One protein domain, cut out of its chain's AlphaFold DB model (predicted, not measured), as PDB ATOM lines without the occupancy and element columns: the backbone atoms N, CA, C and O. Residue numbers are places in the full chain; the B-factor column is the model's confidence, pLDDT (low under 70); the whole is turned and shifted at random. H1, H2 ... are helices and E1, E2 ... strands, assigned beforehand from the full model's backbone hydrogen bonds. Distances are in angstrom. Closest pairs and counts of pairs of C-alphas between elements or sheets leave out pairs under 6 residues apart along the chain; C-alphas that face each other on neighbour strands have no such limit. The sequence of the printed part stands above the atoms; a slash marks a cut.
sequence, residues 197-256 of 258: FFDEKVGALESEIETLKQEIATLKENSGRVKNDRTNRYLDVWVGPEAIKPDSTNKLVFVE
ATOM      1  N   PHE A 197     -12.721 -43.574  -0.390       86.69
ATOM      2  CA  PHE A 197     -11.946 -43.290  -1.601       86.69
ATOM      3  C   PHE A 197     -12.441 -44.101  -2.797       86.69
ATOM      4  O   PHE A 197     -12.521 -43.577  -3.905       86.69
ATOM      5  N   PHE A 198     -12.785 -45.373  -2.579       88.94
ATOM      6  CA  PHE A 198     -13.367 -46.207  -3.627       88.94
ATOM      7  C   PHE A 198     -14.687 -45.618  -4.140       88.94
ATOM      8  O   PHE A 198     -14.829 -45.429  -5.344       88.94
ATOM      9  N   ASP A 199     -15.604 -45.261  -3.237       93.69
ATOM     10  CA  ASP A 199     -16.896 -44.665  -3.588       93.69
ATOM     11  C   ASP A 199     -16.718 -43.346  -4.365       93.69
ATOM     12  O   ASP A 199     -17.395 -43.123  -5.364       93.69
ATOM     13  N   GLU A 200     -15.775 -42.486  -3.960       92.75
ATOM     14  CA  GLU A 200     -15.465 -41.234  -4.667       92.75
ATOM     15  C   GLU A 200     -14.940 -41.484  -6.089       92.75
ATOM     16  O   GLU A 200     -15.375 -40.830  -7.041       92.75
ATOM     17  N   LYS A 201     -14.010 -42.435  -6.255       91.88
ATOM     18  CA  LYS A 201     -13.443 -42.762  -7.571       91.88
ATOM     19  C   LYS A 201     -14.456 -43.439  -8.486       91.88
ATOM     20  O   LYS A 201     -14.514 -43.099  -9.666       91.88
ATOM     21  N   VAL A 202     -15.264 -44.353  -7.955       95.31
ATOM     22  CA  VAL A 202     -16.335 -45.004  -8.716       95.31
ATOM     23  C   VAL A 202     -17.414 -43.994  -9.096       95.31
ATOM     24  O   VAL A 202     -17.776 -43.938 -10.263       95.31
ATOM     25  N   GLY A 203     -17.845 -43.123  -8.181       96.69
ATOM     26  CA  GLY A 203     -18.845 -42.094  -8.487       96.69
ATOM     27  C   GLY A 203     -18.383 -41.088  -9.552       96.69
ATOM     28  O   GLY A 203     -19.180 -40.640 -10.382       96.69
ATOM     29  N   ALA A 204     -17.086 -40.757  -9.583       95.69
ATOM     30  CA  ALA A 204     -16.512 -39.936 -10.649       95.69
ATOM     31  C   ALA A 204     -16.579 -40.643 -12.016       95.69
ATOM     32  O   ALA A 204     -17.025 -40.042 -12.994       95.69
ATOM     33  N   LEU A 205     -16.204 -41.926 -12.066       97.44
ATOM     34  CA  LEU A 205     -16.299 -42.747 -13.280       97.44
ATOM     35  C   LEU A 205     -17.749 -42.920 -13.746       97.44
ATOM     36  O   LEU A 205     -18.024 -42.829 -14.939       97.44
ATOM     37  N   GLU A 206     -18.686 -43.137 -12.824       97.62
ATOM     38  CA  GLU A 206     -20.115 -43.223 -13.136       97.62
ATOM     39  C   GLU A 206     -20.622 -41.929 -13.788       97.62
ATOM     40  O   GLU A 206     -21.316 -41.980 -14.802       97.62
ATOM     41  N   SER A 207     -20.212 -40.768 -13.270       97.69
ATOM     42  CA  SER A 207     -20.587 -39.460 -13.829       97.69
ATOM     43  C   SER A 207     -20.015 -39.234 -15.235       97.69
ATOM     44  O   SER A 207     -20.704 -38.718 -16.122       97.69
ATOM     45  N   GLU A 208     -18.765 -39.641 -15.464       98.00
ATOM     46  CA  GLU A 208     -18.131 -39.578 -16.784       98.00
ATOM     47  C   GLU A 208     -18.831 -40.510 -17.784       98.00
ATOM     48  O   GLU A 208     -19.148 -40.100 -18.902       98.00
ATOM     49  N   ILE A 209     -19.173 -41.732 -17.364       98.00
ATOM     50  CA  ILE A 209     -19.927 -42.692 -18.180       98.00
ATOM     51  C   ILE A 209     -21.298 -42.132 -18.570       98.00
ATOM     52  O   ILE A 209     -21.704 -42.280 -19.726       98.00
ATOM     53  N   GLU A 210     -22.019 -41.489 -17.652       98.06
ATOM     54  CA  GLU A 210     -23.316 -40.882 -17.972       98.06
ATOM     55  C   GLU A 210     -23.182 -39.717 -18.962       98.06
ATOM     56  O   GLU A 210     -23.984 -39.606 -19.893       98.06
ATOM     57  N   THR A 211     -22.125 -38.913 -18.841       97.88
ATOM     58  CA  THR A 211     -21.825 -37.839 -19.803       97.88
ATOM     59  C   THR A 211     -21.547 -38.418 -21.194       97.88
ATOM     60  O   THR A 211     -22.185 -38.029 -22.175       97.88
ATOM     61  N   LEU A 212     -20.679 -39.430 -21.279       98.00
ATOM     62  CA  LEU A 212     -20.351 -40.108 -22.538       98.00
ATOM     63  C   LEU A 212     -21.577 -40.774 -23.176       98.00
ATOM     64  O   LEU A 212     -21.744 -40.732 -24.397       98.00
ATOM     65  N   LYS A 213     -22.479 -41.361 -22.379       97.62
ATOM     66  CA  LYS A 213     -23.740 -41.923 -22.892       97.62
ATOM     67  C   LYS A 213     -24.621 -40.855 -23.542       97.62
ATOM     68  O   LYS A 213     -25.190 -41.122 -24.605       97.62
ATOM     69  N   GLN A 214     -24.730 -39.667 -22.947       97.25
ATOM     70  CA  GLN A 214     -25.520 -38.556 -23.498       97.25
ATOM     71  C   GLN A 214     -24.917 -38.010 -24.798       97.25
ATOM     72  O   GLN A 214     -25.642 -37.768 -25.770       97.25
ATOM     73  N   GLU A 215     -23.594 -37.866 -24.850       96.25
ATOM     74  CA  GLU A 215     -22.892 -37.450 -26.066       96.25
ATOM     75  C   GLU A 215     -23.088 -38.466 -27.195       96.25
ATOM     76  O   GLU A 215     -23.465 -38.096 -28.309       96.25
ATOM     77  N   ILE A 216     -22.935 -39.761 -26.901       96.81
ATOM     78  CA  ILE A 216     -23.177 -40.838 -27.870       96.81
ATOM     79  C   ILE A 216     -24.629 -40.829 -28.357       96.81
ATOM     80  O   ILE A 216     -24.866 -41.012 -29.553       96.81
ATOM     81  N   ALA A 217     -25.606 -40.624 -27.470       96.62
ATOM     82  CA  ALA A 217     -27.011 -40.521 -27.861       96.62
ATOM     83  C   ALA A 217     -27.235 -39.348 -28.831       96.62
ATOM     84  O   ALA A 217     -27.848 -39.533 -29.884       96.62
ATOM     85  N   THR A 218     -26.647 -38.187 -28.535       94.00
ATOM     86  CA  THR A 218     -26.720 -36.989 -29.386       94.00
ATOM     87  C   THR A 218     -26.079 -37.225 -30.754       94.00
ATOM     88  O   THR A 218     -26.648 -36.851 -31.782       94.00
ATOM     89  N   LEU A 219     -24.908 -37.866 -30.798       93.50
ATOM     90  CA  LEU A 219     -24.223 -38.196 -32.050       93.50
ATOM     91  C   LEU A 219     -25.024 -39.194 -32.891       93.50
ATOM     92  O   LEU A 219     -25.115 -39.035 -34.107       93.50
ATOM     93  N   LYS A 220     -25.639 -40.198 -32.254       95.00
ATOM     94  CA  LYS A 220     -26.496 -41.177 -32.938       95.00
ATOM     95  C   LYS A 220     -27.744 -40.529 -33.535       95.00
ATOM     96  O   LYS A 220     -28.055 -40.801 -34.690       95.00
ATOM     97  N   GLU A 221     -28.427 -39.667 -32.783       94.38
ATOM     98  CA  GLU A 221     -29.620 -38.949 -33.258       94.38
ATOM     99  C   GLU A 221     -29.308 -38.024 -34.445       94.38
ATOM    100  O   GLU A 221     -30.135 -37.837 -35.337       94.38
ATOM    101  N   ASN A 222     -28.096 -37.470 -34.483       92.69
ATOM    102  CA  ASN A 222     -27.689 -36.489 -35.485       92.69
ATOM    103  C   ASN A 222     -26.717 -37.035 -36.538       92.69
ATOM    104  O   ASN A 222     -26.063 -36.265 -37.245       92.69
ATOM    105  N   SER A 223     -26.634 -38.357 -36.673       91.50
ATOM    106  CA  SER A 223     -25.798 -39.001 -37.682       91.50
ATOM    107  C   SER A 223     -26.165 -38.522 -39.095       91.50
ATOM    108  O   SER A 223     -27.332 -38.532 -39.480       91.50
ATOM    109  N   GLY A 224     -25.165 -38.108 -39.881       87.38
ATOM    110  CA  GLY A 224     -25.355 -37.595 -41.248       87.38
ATOM    111  C   GLY A 224     -25.830 -36.138 -41.341       87.38
ATOM    112  O   GLY A 224     -26.098 -35.650 -42.439       87.38
ATOM    113  N   ARG A 225     -25.921 -35.431 -40.209       91.44
ATOM    114  CA  ARG A 225     -26.323 -34.022 -40.128       91.44
ATOM    115  C   ARG A 225     -25.131 -33.159 -39.730       91.44
ATOM    116  O   ARG A 225     -24.201 -33.623 -39.075       91.44
ATOM    117  N   VAL A 226     -25.164 -31.882 -40.094       91.50
ATOM    118  CA  VAL A 226     -24.131 -30.902 -39.732       91.50
ATOM    119  C   VAL A 226     -24.672 -29.968 -38.660       91.50
ATOM    120  O   VAL A 226     -25.767 -29.419 -38.797       91.50
ATOM    121  N   LYS A 227     -23.904 -29.774 -37.586       91.69
ATOM    122  CA  LYS A 227     -24.247 -28.828 -36.526       91.69
ATOM    123  C   LYS A 227     -23.969 -27.399 -36.990       91.69
ATOM    124  O   LYS A 227     -22.870 -27.077 -37.427       91.69
ATOM    125  N   ASN A 228     -24.968 -26.533 -36.891       89.62
ATOM    126  CA  ASN A 228     -24.813 -25.099 -37.087       89.62
ATOM    127  C   ASN A 228     -24.508 -24.442 -35.736       89.62
ATOM    128  O   ASN A 228     -25.419 -24.273 -34.929       89.62
ATOM    129  N   ASP A 229     -23.258 -24.048 -35.493       89.62
ATOM    130  CA  ASP A 229     -22.836 -23.487 -34.198       89.62
ATOM    131  C   ASP A 229     -23.538 -22.174 -33.834       89.62
ATOM    132  O   ASP A 229     -23.762 -21.894 -32.659       89.62
ATOM    133  N   ARG A 230     -23.958 -21.382 -34.830       88.50
ATOM    134  CA  ARG A 230     -24.655 -20.109 -34.589       88.50
ATOM    135  C   ARG A 230     -26.053 -20.317 -34.017       88.50
ATOM    136  O   ARG A 230     -26.530 -19.494 -33.243       88.50
ATOM    137  N   THR A 231     -26.742 -21.370 -34.448       88.75
ATOM    138  CA  THR A 231     -28.133 -21.642 -34.048       88.75
ATOM    139  C   THR A 231     -28.266 -22.858 -33.139       88.75
ATOM    140  O   THR A 231     -29.355 -23.119 -32.638       88.75
ATOM    141  N   ASN A 232     -27.171 -23.592 -32.922       89.31
ATOM    142  CA  ASN A 232     -27.103 -24.860 -32.202       89.31
ATOM    143  C   ASN A 232     -28.079 -25.925 -32.750       89.31
ATOM    144  O   ASN A 232     -28.580 -26.767 -32.008       89.31
ATOM    145  N   ARG A 233     -28.382 -25.872 -34.057       89.94
ATOM    146  CA  ARG A 233     -29.303 -26.794 -34.745       89.94
ATOM    147  C   ARG A 233     -28.541 -27.735 -35.667       89.94
ATOM    148  O   ARG A 233     -27.614 -27.309 -36.347       89.94
ATOM    149  N   TYR A 234     -28.985 -28.985 -35.749       91.56
ATOM    150  CA  TYR A 234     -28.493 -29.942 -36.738       91.56
ATOM    151  C   TYR A 234     -29.281 -29.814 -38.048       91.56
ATOM    152  O   TYR A 234     -30.514 -29.750 -38.039       91.56
ATOM    153  N   LEU A 235     -28.565 -29.746 -39.168       92.06
ATOM    154  CA  LEU A 235     -29.103 -29.572 -40.517       92.06
ATOM    155  C   LEU A 235     -28.790 -30.806 -41.359       92.06
ATOM    156  O   LEU A 235     -27.665 -31.304 -41.324       92.06
ATOM    157  N   ASP A 236     -29.757 -31.269 -42.143       91.38
ATOM    158  CA  ASP A 236     -29.494 -32.346 -43.100       91.38
ATOM    159  C   ASP A 236     -28.663 -31.796 -44.261       91.38
ATOM    160  O   ASP A 236     -28.855 -30.652 -44.677       91.38
ATOM    161  N   VAL A 237     -27.761 -32.601 -44.814       89.25
ATOM    162  CA  VAL A 237     -26.994 -32.201 -45.998       89.25
ATOM    163  C   VAL A 237     -27.727 -32.665 -47.250       89.25
ATOM    164  O   VAL A 237     -28.121 -33.826 -47.356       89.25
ATOM    165  N   TRP A 238     -27.918 -31.757 -48.203       88.00
ATOM    166  CA  TRP A 238     -28.441 -32.074 -49.528       88.00
ATOM    167  C   TRP A 238     -27.432 -31.666 -50.599       88.00
ATOM    168  O   TRP A 238     -26.863 -30.574 -50.532       88.00
ATOM    169  N   VAL A 239     -27.240 -32.545 -51.582       87.94
ATOM    170  CA  VAL A 239     -26.367 -32.334 -52.740       87.94
ATOM    171  C   VAL A 239     -27.128 -32.749 -53.997       87.94
ATOM    172  O   VAL A 239     -27.733 -33.822 -54.009       87.94
ATOM    173  N   GLY A 240     -27.135 -31.899 -55.023       87.81
ATOM    174  CA  GLY A 240     -27.777 -32.197 -56.304       87.81
ATOM    175  C   GLY A 240     -27.856 -30.991 -57.250       87.81
ATOM    176  O   GLY A 240     -27.385 -29.902 -56.906       87.81
ATOM    177  N   PRO A 241     -28.451 -31.163 -58.443       87.88
ATOM    178  CA  PRO A 241     -28.552 -30.110 -59.453       87.88
ATOM    179  C   PRO A 241     -29.532 -28.992 -59.055       87.88
ATOM    180  O   PRO A 241     -30.565 -29.249 -58.433       87.88
ATOM    181  N   GLU A 242     -29.242 -27.749 -59.468       87.75
ATOM    182  CA  GLU A 242     -30.003 -26.539 -59.077       87.75
ATOM    183  C   GLU A 242     -31.510 -26.668 -59.359       87.75
ATOM    184  O   GLU A 242     -32.334 -26.215 -58.567       87.75
ATOM    185  N   ALA A 243     -31.882 -27.346 -60.451       86.31
ATOM    186  CA  ALA A 243     -33.268 -27.497 -60.897       86.31
ATOM    187  C   ALA A 243     -34.194 -28.221 -59.896       86.31
ATOM    188  O   ALA A 243     -35.412 -28.080 -59.990       86.31
ATOM    189  N   ILE A 244     -33.643 -28.989 -58.947       87.38
ATOM    190  CA  ILE A 244     -34.403 -29.753 -57.938       87.38
ATOM    191  C   ILE A 244     -34.014 -29.391 -56.501       87.38
ATOM    192  O   ILE A 244     -34.213 -30.176 -55.569       87.38
ATOM    193  N   LYS A 245     -33.456 -28.195 -56.308       84.69
ATOM    194  CA  LYS A 245     -33.066 -27.694 -54.994       84.69
ATOM    195  C   LYS A 245     -34.267 -27.636 -54.028       84.69
ATOM    196  O   LYS A 245     -35.289 -27.034 -54.356       84.69
ATOM    197  N   PRO A 246     -34.153 -28.199 -52.811       84.12
ATOM    198  CA  PRO A 246     -35.210 -28.121 -51.809       84.12
ATOM    199  C   PRO A 246     -35.298 -26.720 -51.181       84.12
ATOM    200  O   PRO A 246     -34.296 -26.180 -50.716       84.12
ATOM    201  N   ASP A 247     -36.513 -26.177 -51.073       80.75
ATOM    202  CA  ASP A 247     -36.808 -24.907 -50.386       80.75
ATOM    203  C   ASP A 247     -37.013 -25.117 -48.870       80.75
ATOM    204  O   ASP A 247     -38.082 -24.882 -48.308       80.75
ATOM    205  N   SER A 248     -36.008 -25.686 -48.194       78.25
ATOM    206  CA  SER A 248     -36.082 -25.998 -46.760       78.25
ATOM    207  C   SER A 248     -35.021 -25.259 -45.959       78.25
ATOM    208  O   SER A 248     -33.826 -25.400 -46.201       78.25
ATOM    209  N   THR A 249     -35.449 -24.566 -44.901       76.38
ATOM    210  CA  THR A 249     -34.554 -23.903 -43.934       76.38
ATOM    211  C   THR A 249     -33.821 -24.875 -43.005       76.38
ATOM    212  O   THR A 249     -33.012 -24.446 -42.183       76.38
ATOM    213  N   ASN A 250     -34.126 -26.175 -43.079       81.38
ATOM    214  CA  ASN A 250     -33.537 -27.210 -42.226       81.38
ATOM    215  C   ASN A 250     -32.437 -28.016 -42.938       81.38
ATOM    216  O   ASN A 250     -31.950 -28.999 -42.377       81.38
ATOM    217  N   LYS A 251     -32.049 -27.613 -44.156       86.12
ATOM    218  CA  LYS A 251     -31.019 -28.289 -44.947       86.12
ATOM    219  C   LYS A 251     -29.855 -27.362 -45.271       86.12
ATOM    220  O   LYS A 251     -30.050 -26.183 -45.560       86.12
ATOM    221  N   LEU A 252     -28.648 -27.914 -45.253       86.44
ATOM    222  CA  LEU A 252     -27.468 -27.310 -45.855       86.44
ATOM    223  C   LEU A 252     -27.367 -27.819 -47.298       86.44
ATOM    224  O   LEU A 252     -27.288 -29.024 -47.527       86.44
ATOM    225  N   VAL A 253     -27.426 -26.900 -48.260       86.25
ATOM    226  CA  VAL A 253     -27.550 -27.208 -49.691       86.25
ATOM    227  C   VAL A 253     -26.222 -26.943 -50.393       86.25
ATOM    228  O   VAL A 253     -25.733 -25.813 -50.368       86.25
ATOM    229  N   PHE A 254     -25.682 -27.960 -51.061       85.62
ATOM    230  CA  PHE A 254     -24.580 -27.827 -52.012       85.62
ATOM    231  C   PHE A 254     -25.096 -28.141 -53.416       85.62
ATOM    232  O   PHE A 254     -25.719 -29.174 -53.637       85.62
ATOM    233  N   VAL A 255     -24.859 -27.232 -54.354       85.44
ATOM    234  CA  VAL A 255     -25.328 -27.367 -55.735       85.44
ATOM    235  C   VAL A 255     -24.169 -27.864 -56.583       85.44
ATOM    236  O   VAL A 255     -23.083 -27.283 -56.542       85.44
ATOM    237  N   GLU A 256     -24.394 -28.934 -57.336       85.19
ATOM    238  CA  GLU A 256     -23.402 -29.445 -58.281       85.19
ATOM    239  C   GLU A 256     -23.263 -28.461 -59.449       85.19
ATOM    240  O   GLU A 256     -24.249 -28.086 -60.086       85.19
TER     241      GLU A 256
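AT A GLANCE: This is residues 197 to 256 of the 258 residues of an uncharacterized protein of Dolosigranulum pigrum (UniProt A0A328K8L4). A long single helix, H1, sticks out as a handle from a small head, a three-stranded sheet of E1, E2 and E3. Residues 197 to 220 of H1 stand free. The printed part has 60 residues, in the order H1, E1, E2, E3; the sheet, E1 - E2 - E3, is mixed, and the class is mixed, helices and strands. The whole is an extended rod of 65 by 19 by 14 A, with a radius of gyration of the C-alphas of 18.9 A.

IN THESE COORDINATES: H1, residues 197 to 221, begins with C-alpha 197 at (-11.946, -43.290, -1.601) and is 36.5 A long. E1 is residues 225 to 228, 9.5 A. E2 is residues 233 to 240, 22.3 A. E3, residues 251 to 255, 12.2 A, ends with C-alpha 255 at (-25.328, -27.367, -55.735).

HOW THE PARTS SIT: H1 is not on the sheet, and every O i to N i+4 pair in it is within hydrogen-bond range. E1 and E2 form an antiparallel hairpin at 124 degrees, with N 226 and O 235 2.8 A apart. E2 and E3 are parallel at 25 degrees, with N 252 and O 236 2.8 A apart. E2 pairs staggered, with E1 over residues 233 to 236 and with E3 over 236 to 240.

THE WHOLE: The C-alphas of Phe 197 and Ala 243 are the two farthest apart, 65.0 A. The printed part has no cut, no link is long, and no printed residue is under 70 in pLDDT.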